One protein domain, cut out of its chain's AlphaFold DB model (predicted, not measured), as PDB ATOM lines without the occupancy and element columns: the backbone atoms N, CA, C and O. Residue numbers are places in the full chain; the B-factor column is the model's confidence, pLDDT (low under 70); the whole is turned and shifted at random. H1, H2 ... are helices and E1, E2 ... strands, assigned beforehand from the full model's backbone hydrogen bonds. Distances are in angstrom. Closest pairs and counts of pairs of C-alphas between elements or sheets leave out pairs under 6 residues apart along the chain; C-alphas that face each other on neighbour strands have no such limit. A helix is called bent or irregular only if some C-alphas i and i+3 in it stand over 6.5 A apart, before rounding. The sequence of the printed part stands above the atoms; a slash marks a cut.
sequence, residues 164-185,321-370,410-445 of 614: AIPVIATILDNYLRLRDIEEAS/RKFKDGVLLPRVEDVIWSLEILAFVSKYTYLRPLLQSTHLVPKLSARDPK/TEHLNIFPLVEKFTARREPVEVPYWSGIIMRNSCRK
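Overview. This is residues 164 to 185, 321 to 370 and 410 to 445 of the 614 residues of the protein "MYND-type zinc finger protein samB" of Wickerhamiella sorbophila (UniProt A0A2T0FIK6). Four helices, H1, H2, H5 and H4, pack in a closed round, each on the next, with short H3 at one end across H4. The small strand hairpin E1 E2 lies beside H1, and residues 179 to 185 of H1 stick out. The 108 printed residues run H1, E1, E2, H2, H3, H4, H5, mostly helix, with a two-stranded antiparallel sheet. The whole is compact, with a radius of gyration of the C-alphas of 13.5 A and spans of 42 by 33 by 23 A.

Arrangement. H1, residues 164 to 185, touches H2, residues 332 to 345, with residues 168 to 175 alone; the C-alphas of Ile 168 and Ser 338 are closest, 5.5 A. E1, residues 322 to 324, and E2, residues 327 to 329, form a hairpin, with N 324 and O 327 2.8 A apart. H2 touches H5, residues 430 to 442, at a shallow tilt of 26 degrees, the same way; the C-alphas of Ala 343 and Ile 438 are closest, 4.9 A. H4, residues 415 to 422, is the hub: it touches H1, H5 and H3, residues 349 to 356. H4 and H5 form a helical hairpin, and the closest C-alphas, of Val 419 and Ser 435, are 5.8 A apart. H3 stands about perpendicular to H4, at 78 degrees, with the C-alphas of Leu 355 and Ile 415 closest, 5.8 A. H1 and H5 are apart. Every O i to N i+4 pair is within hydrogen-bond range in H2 and H5; the counts are 17 of 18 in H1, 2 of 4 in H3 and 3 of 4 in H4.

Along the chain. H1 begins at C-alpha 164, (-24.589, -57.853, 40.573), and is 32.1 A long. H2 measures 19.9 A. H3 is irregular, with C-alphas 350 and 353 7.1 A apart. H5, 18.5 A, ends at C-alpha 442, (-34.517, -54.699, 55.516).

Size, cuts and confidence. The C-alphas of Ser 185 and Lys 445 are farthest apart, 43.0 A. Residues 186 to 320 and 371 to 409 are not printed; the C-alpha gaps are 22.7 A and 11.8 A. Residues 357 to 370 hold no named element. Of the links printed whole, none is long. Residues 369 to 370 and 410 to 411 have pLDDT under 70.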
ATOM      1  N   ALA A 164     -23.756 -58.951  41.076       97.44
ATOM      2  CA  ALA A 164     -24.589 -57.853  40.573       97.44
ATOM      3  C   ALA A 164     -24.823 -56.738  41.615       97.44
ATOM      4  O   ALA A 164     -25.009 -55.581  41.238       97.44
ATOM      5  N   ILE A 165     -24.788 -57.051  42.919       97.44
ATOM      6  CA  ILE A 165     -25.033 -56.064  43.987       97.44
ATOM      7  C   ILE A 165     -23.977 -54.941  44.007       97.44
ATOM      8  O   ILE A 165     -24.401 -53.787  44.033       97.44
ATOM      9  N   PRO A 166     -22.658 -55.200  43.885       95.94
ATOM     10  CA  PRO A 166     -21.665 -54.139  43.701       95.94
ATOM     11  C   PRO A 166     -21.935 -53.205  42.515       95.94
ATOM     12  O   PRO A 166     -21.803 -51.987  42.631       95.94
ATOM     13  N   VAL A 167     -22.361 -53.750  41.367       96.12
ATOM     14  CA  VAL A 167     -22.698 -52.943  40.178       96.12
ATOM     15  C   VAL A 167     -23.888 -52.029  40.487       96.12
ATOM     16  O   VAL A 167     -23.824 -50.828  40.239       96.12
ATOM     17  N   ILE A 168     -24.932 -52.574  41.112       97.88
ATOM     18  CA  ILE A 168     -26.122 -51.830  41.545       97.88
ATOM     19  C   ILE A 168     -25.786 -50.754  42.594       97.88
ATOM     20  O   ILE A 168     -26.253 -49.623  42.478       97.88
ATOM     21  N   ALA A 169     -24.953 -51.064  43.591       96.75
ATOM     22  CA  ALA A 169     -24.500 -50.089  44.583       96.75
ATOM     23  C   ALA A 169     -23.744 -48.924  43.921       96.75
ATOM     24  O   ALA A 169     -23.968 -47.768  44.269       96.75
ATOM     25  N   THR A 170     -22.923 -49.222  42.910       94.69
ATOM     26  CA  THR A 170     -22.171 -48.210  42.150       94.69
ATOM     27  C   THR A 170     -23.085 -47.332  41.291       94.69
ATOM     28  O   THR A 170     -22.931 -46.115  41.297       94.69
ATOM     29  N   ILE A 171     -24.092 -47.910  40.623       95.94
ATOM     30  CA  ILE A 171     -25.132 -47.152  39.896       95.94
ATOM     31  C   ILE A 171     -25.841 -46.157  40.831       95.94
ATOM     32  O   ILE A 171     -26.040 -44.997  40.468       95.94
ATOM     33  N   LEU A 172     -26.213 -46.604  42.034       96.19
ATOM     34  CA  LEU A 172     -26.951 -45.791  43.001       96.19
ATOM     35  C   LEU A 172     -26.081 -44.692  43.643       96.19
ATOM     36  O   LEU A 172     -26.549 -43.561  43.754       96.19
ATOM     37  N   ASP A 173     -24.830 -44.978  44.023       94.19
ATOM     38  CA  ASP A 173     -23.905 -43.973  44.578       94.19
ATOM     39  C   ASP A 173     -23.511 -42.918  43.529       94.19
ATOM     40  O   ASP A 173     -23.619 -41.722  43.808       94.19
ATOM     41  N   ASN A 174     -23.190 -43.335  42.295       93.50
ATOM     42  CA  ASN A 174     -22.915 -42.415  41.186       93.50
ATOM     43  C   ASN A 174     -24.096 -41.465  40.924       93.50
ATOM     44  O   ASN A 174     -23.883 -40.271  40.728       93.50
ATOM     45  N   TYR A 175     -25.335 -41.972  40.917       93.31
ATOM     46  CA  TYR A 175     -26.519 -41.152  40.635       93.31
ATOM     47  C   TYR A 175     -26.797 -40.107  41.723       93.31
ATOM     48  O   TYR A 175     -27.233 -39.000  41.408       93.31
ATOM     49  N   LEU A 176     -26.551 -40.432  43.000       92.31
ATOM     50  CA  LEU A 176     -26.614 -39.432  44.068       92.31
ATOM     51  C   LEU A 176     -25.502 -38.393  43.877       92.31
ATOM     52  O   LEU A 176     -25.800 -37.217  43.710       92.31
ATOM     53  N   ARG A 177     -24.245 -38.843  43.777       88.25
ATOM     54  CA  ARG A 177     -23.058 -37.979  43.704       88.25
ATOM     55  C   ARG A 177     -23.075 -37.009  42.520       88.25
ATOM     56  O   ARG A 177     -22.679 -35.859  42.681       88.25
ATOM     57  N   LEU A 178     -23.528 -37.445  41.341       87.56
ATOM     58  CA  LEU A 178     -23.663 -36.568  40.172       87.56
ATOM     59  C   LEU A 178     -24.705 -35.467  40.409       87.56
ATOM     60  O   LEU A 178     -24.456 -34.317  40.062       87.56
ATOM     61  N   ARG A 179     -25.823 -35.791  41.068       84.81
ATOM     62  CA  ARG A 179     -26.840 -34.800  41.430       84.81
ATOM     63  C   ARG A 179     -26.405 -33.854  42.539       84.81
ATOM     64  O   ARG A 179     -26.726 -32.675  42.468       84.81
ATOM     65  N   ASP A 180     -25.648 -34.338  43.519       85.56
ATOM     66  CA  ASP A 180     -25.082 -33.488  44.569       85.56
ATOM     67  C   ASP A 180     -24.131 -32.424  43.954       85.56
ATOM     68  O   ASP A 180     -24.058 -31.294  44.436       85.56
ATOM     69  N   ILE A 181     -23.457 -32.755  42.839       84.88
ATOM     70  CA  ILE A 181     -22.633 -31.828  42.037       84.88
ATOM     71  C   ILE A 181     -23.497 -30.861  41.203       84.88
ATOM     72  O   ILE A 181     -23.211 -29.664  41.181       84.88
ATOM     73  N   GLU A 182     -24.547 -31.351  40.532       84.31
ATOM     74  CA  GLU A 182     -25.494 -30.510  39.774       84.31
ATOM     75  C   GLU A 182     -26.137 -29.449  40.689       84.31
ATOM     76  O   GLU A 182     -26.034 -28.249  40.420       84.31
ATOM     77  N   GLU A 183     -26.688 -29.872  41.830       82.06
ATOM     78  CA  GLU A 183     -27.379 -29.012  42.802       82.06
ATOM     79  C   GLU A 183     -26.431 -27.953  43.424       82.06
ATOM     80  O   GLU A 183     -26.838 -26.811  43.662       82.06
ATOM     81  N   ALA A 184     -25.139 -28.268  43.600       82.00
ATOM     82  CA  ALA A 184     -24.119 -27.299  44.021       82.00
ATOM     83  C   ALA A 184     -23.770 -26.257  42.930       82.00
ATOM     84  O   ALA A 184     -23.460 -25.099  43.242       82.00
ATOM     85  N   SER A 185     -23.836 -26.639  41.649       80.88
ATOM     86  CA  SER A 185     -23.544 -25.740  40.521       80.88
ATOM     87  C   SER A 185     -24.656 -24.706  40.273       80.88
ATOM     88  O   SER A 185     -24.360 -23.535  40.015       80.88
ATOM     89  N   ARG A 321     -27.286 -44.888  26.838       86.06
ATOM     90  CA  ARG A 321     -26.529 -44.433  28.008       86.06
ATOM     91  C   ARG A 321     -25.353 -43.584  27.530       86.06
ATOM     92  O   ARG A 321     -24.919 -43.754  26.396       86.06
ATOM     93  N   LYS A 322     -24.863 -42.687  28.385       85.81
ATOM     94  CA  LYS A 322     -23.677 -41.858  28.134       85.81
ATOM     95  C   LYS A 322     -22.559 -42.284  29.072       85.81
ATOM     96  O   LYS A 322     -22.835 -42.630  30.223       85.81
ATOM     97  N   PHE A 323     -21.323 -42.202  28.598       86.00
ATOM     98  CA  PHE A 323     -20.142 -42.433  29.420       86.00
ATOM     99  C   PHE A 323     -19.319 -41.147  29.479       86.00
ATOM    100  O   PHE A 323     -19.223 -40.412  28.499       86.00
ATOM    101  N   LYS A 324     -18.744 -40.854  30.642       82.44
ATOM    102  CA  LYS A 324     -17.809 -39.748  30.840       82.44
ATOM    103  C   LYS A 324     -16.546 -40.320  31.467       82.44
ATOM    104  O   LYS A 324     -16.629 -40.987  32.491       82.44
ATOM    105  N   ASP A 325     -15.403 -40.090  30.830       77.44
ATOM    106  CA  ASP A 325     -14.087 -40.537  31.305       77.44
ATOM    107  C   ASP A 325     -14.023 -42.063  31.577       77.44
ATOM    108  O   ASP A 325     -13.331 -42.540  32.469       77.44
ATOM    109  N   GLY A 326     -14.790 -42.844  30.799       73.75
ATOM    110  CA  GLY A 326     -14.965 -44.295  30.955       73.75
ATOM    111  C   GLY A 326     -16.042 -44.721  31.966       73.75
ATOM    112  O   GLY A 326     -16.443 -45.881  31.964       73.75
ATOM    113  N   VAL A 327     -16.560 -43.806  32.787       84.50
ATOM    114  CA  VAL A 327     -17.579 -44.075  33.814       84.50
ATOM    115  C   VAL A 327     -18.991 -43.870  33.255       84.50
ATOM    116  O   VAL A 327     -19.272 -42.889  32.565       84.50
ATOM    117  N   LEU A 328     -19.913 -44.780  33.577       88.00
ATOM    118  CA  LEU A 328     -21.336 -44.628  33.264       88.00
ATOM    119  C   LEU A 328     -21.922 -43.405  33.986       88.00
ATOM    120  O   LEU A 328     -21.901 -43.353  35.218       88.00
ATOM    121  N   LEU A 329     -22.553 -42.499  33.236       89.50
ATOM    122  CA  LEU A 329     -23.481 -41.508  33.786       89.50
ATOM    123  C   LEU A 329     -24.862 -42.176  33.942       89.50
ATOM    124  O   LEU A 329     -25.539 -42.381  32.926       89.50
ATOM    125  N   PRO A 330     -25.296 -42.569  35.158       91.62
ATOM    126  CA  PRO A 330     -26.510 -43.354  35.314       91.62
ATOM    127  C   PRO A 330     -27.734 -42.478  35.080       91.62
ATOM    128  O   PRO A 330     -27.837 -41.364  35.595       91.62
ATOM    129  N   ARG A 331     -28.697 -42.997  34.324       90.94
ATOM    130  CA  ARG A 331     -29.998 -42.357  34.135       90.94
ATOM    131  C   ARG A 331     -30.983 -42.837  35.190       90.94
ATOM    132  O   ARG A 331     -30.796 -43.857  35.850       90.94
ATOM    133  N   VAL A 332     -32.103 -42.130  35.297       91.75
ATOM    134  CA  VAL A 332     -33.162 -42.478  36.248       91.75
ATOM    135  C   VAL A 332     -33.749 -43.878  36.016       91.75
ATOM    136  O   VAL A 332     -34.187 -44.519  36.968       91.75
ATOM    137  N   GLU A 333     -33.697 -44.412  34.789       92.81
ATOM    138  CA  GLU A 333     -34.144 -45.789  34.546       92.81
ATOM    139  C   GLU A 333     -33.135 -46.829  35.070       92.81
ATOM    140  O   GLU A 333     -33.556 -47.904  35.485       92.81
ATOM    141  N   ASP A 334     -31.834 -46.507  35.160       94.81
ATOM    142  CA  ASP A 334     -30.838 -47.384  35.807       94.81
ATOM    143  C   ASP A 334     -31.073 -47.482  37.313       94.81
ATOM    144  O   ASP A 334     -30.934 -48.556  37.903       94.81
ATOM    145  N   VAL A 335     -31.474 -46.364  37.927       96.31
ATOM    146  CA  VAL A 335     -31.904 -46.298  39.328       96.31
ATOM    147  C   VAL A 335     -33.162 -47.139  39.535       96.31
ATOM    148  O   VAL A 335     -33.200 -47.944  40.461       96.31
ATOM    149  N   ILE A 336     -34.176 -47.012  38.671       96.56
ATOM    150  CA  ILE A 336     -35.404 -47.817  38.771       96.56
ATOM    151  C   ILE A 336     -35.083 -49.310  38.635       96.56
ATOM    152  O   ILE A 336     -35.456 -50.077  39.518       96.56
ATOM    153  N   TRP A 337     -34.330 -49.728  37.612       97.56
ATOM    154  CA  TRP A 337     -33.963 -51.138  37.408       97.56
ATOM    155  C   TRP A 337     -33.118 -51.695  38.568       97.56
ATOM    156  O   TRP A 337     -33.341 -52.817  39.025       97.56
ATOM    157  N   SER A 338     -32.200 -50.888  39.106       98.50
ATOM    158  CA  SER A 338     -31.428 -51.201  40.316       98.50
ATOM    159  C   SER A 338     -32.324 -51.442  41.534       98.50
ATOM    160  O   SER A 338     -32.186 -52.452  42.229       98.50
ATOM    161  N   LEU A 339     -33.270 -50.533  41.784       98.44
ATOM    162  CA  LEU A 339     -34.205 -50.626  42.904       98.44
ATOM    163  C   LEU A 339     -35.234 -51.752  42.711       98.44
ATOM    164  O   LEU A 339     -35.642 -52.368  43.691       98.44
ATOM    165  N   GLU A 340     -35.617 -52.083  41.478       97.81
ATOM    166  CA  GLU A 340     -36.464 -53.238  41.166       97.81
ATOM    167  C   GLU A 340     -35.767 -54.548  41.542       97.81
ATOM    168  O   GLU A 340     -36.303 -55.324  42.341       97.81
ATOM    169  N   ILE A 341     -34.537 -54.770  41.063       98.50
ATOM    170  CA  ILE A 341     -33.738 -55.955  41.420       98.50
ATOM    171  C   ILE A 341     -33.579 -56.044  42.948       98.50
ATOM    172  O   ILE A 341     -33.866 -57.087  43.545       98.50
ATOM    173  N   LEU A 342     -33.214 -54.942  43.615       98.62
ATOM    174  CA  LEU A 342     -33.083 -54.904  45.074       98.62
ATOM    175  C   LEU A 342     -34.408 -55.134  45.814       98.62
ATOM    176  O   LEU A 342     -34.403 -55.773  46.867       98.62
ATOM    177  N   ALA A 343     -35.551 -54.666  45.314       98.12
ATOM    178  CA  ALA A 343     -36.852 -54.892  45.947       98.12
ATOM    179  C   ALA A 343     -37.232 -56.382  45.959       98.12
ATOM    180  O   ALA A 343     -37.782 -56.875  46.951       98.12
ATOM    181  N   PHE A 344     -36.879 -57.110  44.897       98.00
ATOM    182  CA  PHE A 344     -37.079 -58.554  44.794       98.00
ATOM    183  C   PHE A 344     -36.040 -59.384  45.570       98.00
ATOM    184  O   PHE A 344     -36.408 -60.435  46.096       98.00
ATOM    185  N   VAL A 345     -34.786 -58.925  45.674       98.00
ATOM    186  CA  VAL A 345     -33.705 -59.597  46.426       98.00
ATOM    187  C   VAL A 345     -33.817 -59.353  47.939       98.00
ATOM    188  O   VAL A 345     -33.778 -60.294  48.725       98.00
ATOM    189  N   SER A 346     -34.037 -58.108  48.375       97.25
ATOM    190  CA  SER A 346     -34.022 -57.696  49.796       97.25
ATOM    191  C   SER A 346     -35.051 -58.386  50.695       97.25
ATOM    192  O   SER A 346     -34.928 -58.336  51.920       97.25
ATOM    193  N   LYS A 347     -36.085 -59.022  50.124       94.94
ATOM    194  CA  LYS A 347     -37.078 -59.790  50.894       94.94
ATOM    195  C   LYS A 347     -36.474 -61.043  51.545       94.94
ATOM    196  O   LYS A 347     -37.033 -61.502  52.540       94.94
ATOM    197  N   TYR A 348     -35.374 -61.558  50.994       95.75
ATOM    198  CA  TYR A 348     -34.655 -62.740  51.459       95.75
ATOM    199  C   TYR A 348     -33.701 -62.375  52.593       95.75
ATOM    200  O   TYR A 348     -32.745 -61.624  52.414       95.75
ATOM    201  N   THR A 349     -33.970 -62.893  53.788       94.81
ATOM    202  CA  THR A 349     -33.235 -62.523  55.006       94.81
ATOM    203  C   THR A 349     -31.822 -63.088  55.017       94.81
ATOM    204  O   THR A 349     -30.903 -62.393  55.436       94.81
ATOM    205  N   TYR A 350     -31.630 -64.287  54.461       94.44
ATOM    206  CA  TYR A 350     -30.321 -64.928  54.321       94.44
ATOM    207  C   TYR A 350     -29.379 -64.193  53.346       94.44
ATOM    208  O   TYR A 350     -28.166 -64.295  53.485       94.44
ATOM    209  N   LEU A 351     -29.912 -63.386  52.415       95.75
ATOM    210  CA  LEU A 351     -29.115 -62.515  51.537       95.75
ATOM    211  C   LEU A 351     -28.768 -61.164  52.190       95.75
ATOM    212  O   LEU A 351     -27.998 -60.392  51.622       95.75
ATOM    213  N   ARG A 352     -29.302 -60.852  53.384       93.94
ATOM    214  CA  ARG A 352     -29.049 -59.570  54.064       93.94
ATOM    215  C   ARG A 352     -27.565 -59.289  54.331       93.94
ATOM    216  O   ARG A 352     -27.193 -58.146  54.080       93.94
ATOM    217  N   PRO A 353     -26.720 -60.240  54.786       92.75
ATOM    218  CA  PRO A 353     -25.299 -59.968  55.002       92.75
ATOM    219  C   PRO A 353     -24.619 -59.447  53.729       92.75
ATOM    220  O   PRO A 353     -24.012 -58.386  53.759       92.75
ATOM    221  N   LEU A 354     -24.864 -60.091  52.583       94.31
ATOM    222  CA  LEU A 354     -24.307 -59.707  51.277       94.31
ATOM    223  C   LEU A 354     -24.792 -58.328  50.776       94.31
ATOM    224  O   LEU A 354     -24.119 -57.688  49.970       94.31
ATOM    225  N   LEU A 355     -25.948 -57.854  51.258       95.81
ATOM    226  CA  LEU A 355     -26.450 -56.491  51.032       95.81
ATOM    227  C   LEU A 355     -25.879 -55.469  52.039       95.81
ATOM    228  O   LEU A 355     -25.922 -54.266  51.784       95.81
ATOM    229  N   GLN A 356     -25.375 -55.926  53.187       93.75
ATOM    230  CA  GLN A 356     -24.783 -55.098  54.244       93.75
ATOM    231  C   GLN A 356     -23.253 -54.984  54.144       93.75
ATOM    232  O   GLN A 356     -22.702 -54.051  54.719       93.75
ATOM    233  N   SER A 357     -22.594 -55.888  53.413       92.25
ATOM    234  CA  SER A 357     -21.142 -55.934  53.202       92.25
ATOM    235  C   SER A 357     -20.766 -55.941  51.709       92.25
ATOM    236  O   SER A 357     -19.887 -56.693  51.285       92.25
ATOM    237  N   THR A 358     -21.458 -55.148  50.884       93.69
ATOM    238  CA  THR A 358     -21.129 -55.015  49.452       93.69
ATOM    239  C   THR A 358     -19.948 -54.055  49.241       93.69
ATOM    240  O   THR A 358     -19.352 -53.607  50.211       93.69
ATOM    241  N   HIS A 359     -19.572 -53.741  48.003       92.19
ATOM    242  CA  HIS A 359     -18.532 -52.748  47.690       92.19
ATOM    243  C   HIS A 359     -18.923 -51.936  46.449       92.19
ATOM    244  O   HIS A 359     -19.759 -52.375  45.657       92.19
ATOM    245  N   LEU A 360     -18.307 -50.770  46.249       91.62
ATOM    246  CA  LEU A 360     -18.373 -50.061  44.968       91.62
ATOM    247  C   LEU A 360     -17.370 -50.691  43.991       91.62
ATOM    248  O   LEU A 360     -16.272 -51.070  44.386       91.62
ATOM    249  N   VAL A 361     -17.733 -50.825  42.716       89.56
ATOM    250  CA  VAL A 361     -16.839 -51.353  41.676       89.56
ATOM    251  C   VAL A 361     -15.937 -50.209  41.196       89.56
ATOM    252  O   VAL A 361     -16.464 -49.303  40.549       89.56
ATOM    253  N   PRO A 362     -14.606 -50.230  41.429       85.12
ATOM    254  CA  PRO A 362     -13.767 -49.047  41.209       85.12
ATOM    255  C   PRO A 362     -13.828 -48.511  39.775       85.12
ATOM    256  O   PRO A 362     -14.051 -47.324  39.572       85.12
ATOM    257  N   LYS A 363     -13.763 -49.398  38.769       81.88
ATOM    258  CA  LYS A 363     -13.843 -49.030  37.340       81.88
ATOM    259  C   LYS A 363     -15.173 -48.389  36.912       81.88
ATOM    260  O   LYS A 363     -15.215 -47.736  35.878       81.88
ATOM    261  N   LEU A 364     -16.248 -48.595  37.675       86.38
ATOM    262  CA  LEU A 364     -17.577 -48.034  37.407       86.38
ATOM    263  C   LEU A 364     -17.899 -46.823  38.296       86.38
ATOM    264  O   LEU A 364     -18.975 -46.250  38.142       86.38
ATOM    265  N   SER A 365     -17.040 -46.451  39.250       86.81
ATOM    266  CA  SER A 365     -17.364 -45.428  40.248       86.81
ATOM    267  C   SER A 365     -17.032 -44.016  39.761       86.81
ATOM    268  O   SER A 365     -15.948 -43.764  39.250       86.81
ATOM    269  N   ALA A 366     -17.938 -43.064  39.989       84.06
ATOM    270  CA  ALA A 366     -17.731 -41.628  39.752       84.06
ATOM    271  C   ALA A 366     -16.972 -40.942  40.915       84.06
ATOM    272  O   ALA A 366     -17.182 -39.763  41.230       84.06
ATOM    273  N   ARG A 367     -16.121 -41.705  41.605       78.31
ATOM    274  CA  ARG A 367     -15.299 -41.273  42.734       78.31
ATOM    275  C   ARG A 367     -13.838 -41.256  42.325       78.31
ATOM    276  O   ARG A 367     -13.388 -42.120  41.583       78.31
ATOM    277  N   ASP A 368     -13.093 -40.324  42.903       70.50
ATOM    278  CA  ASP A 368     -11.667 -40.552  43.119       70.50
ATOM    279  C   ASP A 368     -11.531 -41.817  43.999       70.50
ATOM    280  O   ASP A 368     -12.244 -41.896  45.007       70.50
ATOM    281  N   PRO A 369     -10.670 -42.797  43.659       62.50
ATOM    282  CA  PRO A 369     -10.400 -43.969  44.496       62.50
ATOM    283  C   PRO A 369     -10.074 -43.656  45.967       62.50
ATOM    284  O   PRO A 369     -10.268 -44.515  46.820       62.50
ATOM    285  N   LYS A 370      -9.623 -42.433  46.277       54.62
ATOM    286  CA  LYS A 370      -9.314 -41.941  47.630       54.62
ATOM    287  C   LYS A 370     -10.473 -41.184  48.306       54.62
ATOM    288  O   LYS A 370     -10.298 -40.657  49.402       54.62
ATOM    289  N   THR A 410     -11.122 -53.913  50.523       53.41
ATOM    290  CA  THR A 410     -12.247 -53.184  49.899       53.41
ATOM    291  C   THR A 410     -13.261 -52.694  50.943       53.41
ATOM    292  O   THR A 410     -13.889 -53.529  51.596       53.41
ATOM    293  N   GLU A 411     -13.478 -51.374  51.061       64.38
ATOM    294  CA  GLU A 411     -14.449 -50.796  52.011       64.38
ATOM    295  C   GLU A 411     -15.835 -51.460  51.880       64.38
ATOM    296  O   GLU A 411     -16.509 -51.362  50.846       64.38
ATOM    297  N   HIS A 412     -16.285 -52.123  52.952       81.12
ATOM    298  CA  HIS A 412     -17.576 -52.804  52.978       81.12
ATOM    299  C   HIS A 412     -18.734 -51.816  53.180       81.12
ATOM    300  O   HIS A 412     -18.968 -51.282  54.264       81.12
ATOM    301  N   LEU A 413     -19.511 -51.623  52.118       89.31
ATOM    302  CA  LEU A 413     -20.685 -50.764  52.061       89.31
ATOM    303  C   LEU A 413     -21.967 -51.517  52.446       89.31
ATOM    304  O   LEU A 413     -22.320 -52.546  51.869       89.31
ATOM    305  N   ASN A 414     -22.745 -50.914  53.341       93.50
ATOM    306  CA  ASN A 414     -24.136 -51.282  53.577       93.50
ATOM    307  C   ASN A 414     -25.050 -50.561  52.570       93.50
ATOM    308  O   ASN A 414     -25.129 -49.332  52.565       93.50
ATOM    309  N   ILE A 415     -25.772 -51.313  51.733       96.38
ATOM    310  CA  ILE A 415     -26.597 -50.731  50.662       96.38
ATOM    311  C   ILE A 415     -27.904 -50.096  51.169       96.38
ATOM    312  O   ILE A 415     -28.529 -49.315  50.454       96.38
ATOM    313  N   PHE A 416     -28.351 -50.407  52.393       96.69
ATOM    314  CA  PHE A 416     -29.644 -49.922  52.886       96.69
ATOM    315  C   PHE A 416     -29.665 -48.406  53.163       96.69
ATOM    316  O   PHE A 416     -30.589 -47.767  52.666       96.69
ATOM    317  N   PRO A 417     -28.669 -47.791  53.838       94.44
ATOM    318  CA  PRO A 417     -28.535 -46.331  53.905       94.44
ATOM    319  C   PRO A 417     -28.486 -45.640  52.535       94.44
ATOM    320  O   PRO A 417     -29.087 -44.583  52.354       94.44
ATOM    321  N   LEU A 418     -27.819 -46.254  51.549       94.38
ATOM    322  CA  LEU A 418     -27.739 -45.719  50.187       94.38
ATOM    323  C   LEU A 418     -29.128 -45.673  49.529       94.38
ATOM    324  O   LEU A 418     -29.543 -44.630  49.032       94.38
ATOM    325  N   VAL A 419     -29.879 -46.777  49.596       97.19
ATOM    326  CA  VAL A 419     -31.275 -46.860  49.126       97.19
ATOM    327  C   VAL A 419     -32.207 -45.945  49.931       97.19
ATOM    328  O   VAL A 419     -33.170 -45.401  49.390       97.19
ATOM    329  N   GLU A 420     -31.936 -45.730  51.217       95.38
ATOM    330  CA  GLU A 420     -32.761 -44.886  52.076       95.38
ATOM    331  C   GLU A 420     -32.791 -43.423  51.601       95.38
ATOM    332  O   GLU A 420     -33.878 -42.828  51.567       95.38
ATOM    333  N   LYS A 421     -31.660 -42.885  51.108       93.94
ATOM    334  CA  LYS A 421     -31.577 -41.540  50.499       93.94
ATOM    335  C   LYS A 421     -32.541 -41.368  49.303       93.94
ATOM    336  O   LYS A 421     -33.033 -40.265  49.063       93.94
ATOM    337  N   PHE A 422     -32.915 -42.443  48.601       95.69
ATOM    338  CA  PHE A 422     -33.905 -42.405  47.510       95.69
ATOM    339  C   PHE A 422     -35.370 -42.369  47.987       95.69
ATOM    340  O   PHE A 422     -36.242 -41.962  47.223       95.69
ATOM    341  N   THR A 423     -35.674 -42.715  49.244       94.88
ATOM    342  CA  THR A 423     -37.063 -42.694  49.762       94.88
ATOM    343  C   THR A 423     -37.642 -41.287  49.936       94.88
ATOM    344  O   THR A 423     -38.863 -41.134  49.973       94.88
ATOM    345  N   ALA A 424     -36.788 -40.264  50.032       90.06
ATOM    346  CA  ALA A 424     -37.189 -38.860  50.130       90.06
ATOM    347  C   ALA A 424     -37.471 -38.207  48.761       90.06
ATOM    348  O   ALA A 424     -38.157 -37.183  48.694       90.06
ATOM    349  N   ARG A 425     -36.947 -38.789  47.670       80.31
ATOM    350  CA  ARG A 425     -37.067 -38.265  46.300       80.31
ATOM    351  C   ARG A 425     -38.490 -38.508  45.792       80.31
ATOM    352  O   ARG A 425     -39.017 -39.602  45.954       80.31
ATOM    353  N   ARG A 426     -39.142 -37.484  45.229       74.56
ATOM    354  CA  ARG A 426     -40.578 -37.539  44.876       74.56
ATOM    355  C   ARG A 426     -40.862 -37.958  43.438       74.56
ATOM    356  O   ARG A 426     -41.924 -38.517  43.187       74.56
ATOM    357  N   GLU A 427     -39.927 -37.699  42.532       75.75
ATOM    358  CA  GLU A 427     -40.064 -37.997  41.110       75.75
ATOM    359  C   GLU A 427     -38.817 -38.717  40.575       75.75
ATOM    360  O   GLU A 427     -37.701 -38.401  41.009       75.75
ATOM    361  N   PRO A 428     -38.987 -39.664  39.632       87.75
ATOM    362  CA  PRO A 428     -40.255 -40.286  39.236       87.75
ATOM    363  C   PRO A 428     -40.801 -41.190  40.363       87.75
ATOM    364  O   PRO A 428     -40.058 -41.605  41.255       87.75
ATOM    365  N   VAL A 429     -42.108 -41.457  40.363       89.75
ATOM    366  CA  VAL A 429     -42.851 -42.041  41.506       89.75
ATOM    367  C   VAL A 429     -42.400 -43.474  41.844       89.75
ATOM    368  O   VAL A 429     -42.487 -43.921  42.991       89.75
ATOM    369  N   GLU A 430     -41.854 -44.178  40.859       94.12
ATOM    370  CA  GLU A 430     -41.269 -45.513  40.948       94.12
ATOM    371  C   GLU A 430     -40.088 -45.569  41.934       94.12
ATOM    372  O   GLU A 430     -39.942 -46.543  42.673       94.12
ATOM    373  N   VAL A 431     -39.268 -44.514  42.006       95.19
ATOM    374  CA  VAL A 431     -38.057 -44.463  42.845       95.19
ATOM    375  C   VAL A 431     -38.372 -44.558  44.350       95.19
ATOM    376  O   VAL A 431     -37.877 -45.497  44.992       95.19
ATOM    377  N   PRO A 432     -39.206 -43.684  44.956       95.25
ATOM    378  CA  PRO A 432     -39.589 -43.822  46.362       95.25
ATOM    379  C   PRO A 432     -40.470 -45.052  46.614       95.25
ATOM    380  O   PRO A 432     -40.435 -45.603  47.717       95.25
ATOM    381  N   TYR A 433     -41.225 -45.529  45.615       94.94
ATOM    382  CA  TYR A 433     -42.009 -46.762  45.722       94.94
ATOM    383  C   TYR A 433     -41.107 -47.989  45.933       94.94
ATOM    384  O   TYR A 433     -41.256 -48.694  46.942       94.94
ATOM    385  N   TRP A 434     -40.139 -48.215  45.037       97.75
ATOM    386  CA  TRP A 434     -39.222 -49.355  45.104       97.75
ATOM    387  C   TRP A 434     -38.253 -49.242  46.286       97.75
ATOM    388  O   TRP A 434     -38.135 -50.191  47.066       97.75
ATOM    389  N   SER A 435     -37.670 -48.061  46.522       97.44
ATOM    390  CA  SER A 435     -36.856 -47.789  47.722       97.44
ATOM    391  C   SER A 435     -37.648 -48.066  48.999       97.44
ATOM    392  O   SER A 435     -37.197 -48.777  49.897       97.44
ATOM    393  N   GLY A 436     -38.900 -47.604  49.050       96.25
ATOM    394  CA  GLY A 436     -39.813 -47.876  50.149       96.25
ATOM    395  C   GLY A 436     -40.104 -49.366  50.346       96.25
ATOM    396  O   GLY A 436     -40.344 -49.772  51.482       96.25
ATOM    397  N   ILE A 437     -40.102 -50.205  49.299       96.38
ATOM    398  CA  ILE A 437     -40.203 -51.674  49.435       96.38
ATOM    399  C   ILE A 437     -38.935 -52.238  50.083       96.38
ATOM    400  O   ILE A 437     -39.047 -52.998  51.048       96.38
ATOM    401  N   ILE A 438     -37.754 -51.827  49.616       98.12
ATOM    402  CA  ILE A 438     -36.455 -52.292  50.126       98.12
ATOM    403  C   ILE A 438     -36.302 -51.962  51.619       98.12
ATOM    404  O   ILE A 438     -36.037 -52.863  52.418       98.12
ATOM    405  N   MET A 439     -36.586 -50.724  52.038       97.06
ATOM    406  CA  MET A 439     -36.509 -50.325  53.455       97.06
ATOM    407  C   MET A 439     -37.536 -51.054  54.340       97.06
ATOM    408  O   MET A 439     -37.295 -51.348  55.513       97.06
ATOM    409  N   ARG A 440     -38.685 -51.437  53.770       95.25
ATOM    410  CA  ARG A 440     -39.679 -52.285  54.451       95.25
ATOM    411  C   ARG A 440     -39.288 -53.769  54.503       95.25
ATOM    412  O   ARG A 440     -39.862 -54.488  55.327       95.25
ATOM    413  N   ASN A 441     -38.359 -54.220  53.660       95.94
ATOM    414  CA  ASN A 441     -37.802 -55.574  53.644       95.94
ATOM    415  C   ASN A 441     -36.565 -55.710  54.553       95.94
ATOM    416  O   ASN A 441     -36.455 -56.711  55.263       95.94
ATOM    417  N   SER A 442     -35.688 -54.702  54.617       94.94
ATOM    418  CA  SER A 442     -34.517 -54.699  55.516       94.94
ATOM    419  C   SER A 442     -34.909 -54.910  56.986       94.94
ATOM    420  O   SER A 442     -34.249 -55.642  57.714       94.94
ATOM    421  N   CYS A 443     -36.075 -54.398  57.393       93.00
ATOM    422  CA  CYS A 443     -36.656 -54.574  58.728       93.00
ATOM    423  C   CYS A 443     -37.268 -55.972  59.022       93.00
ATOM    424  O   CYS A 443     -37.931 -56.149  60.056       93.00
ATOM    425  N   ARG A 444     -37.137 -56.972  58.132       93.31
ATOM    426  CA  ARG A 444     -37.657 -58.345  58.346       93.31
ATOM    427  C   ARG A 444     -36.970 -59.047  59.531       93.31
ATOM    428  O   ARG A 444     -35.816 -58.760  59.844       93.31
ATOM    429  N   LYS A 445     -37.700 -59.965  60.182       93.25
ATOM    430  CA  LYS A 445     -37.147 -60.901  61.182       93.25
ATOM    431  C   LYS A 445     -36.084 -61.734  60.475       93.25
ATOM    432  O   LYS A 445     -36.369 -62.169  59.369       93.25
TER     433      LYS A 445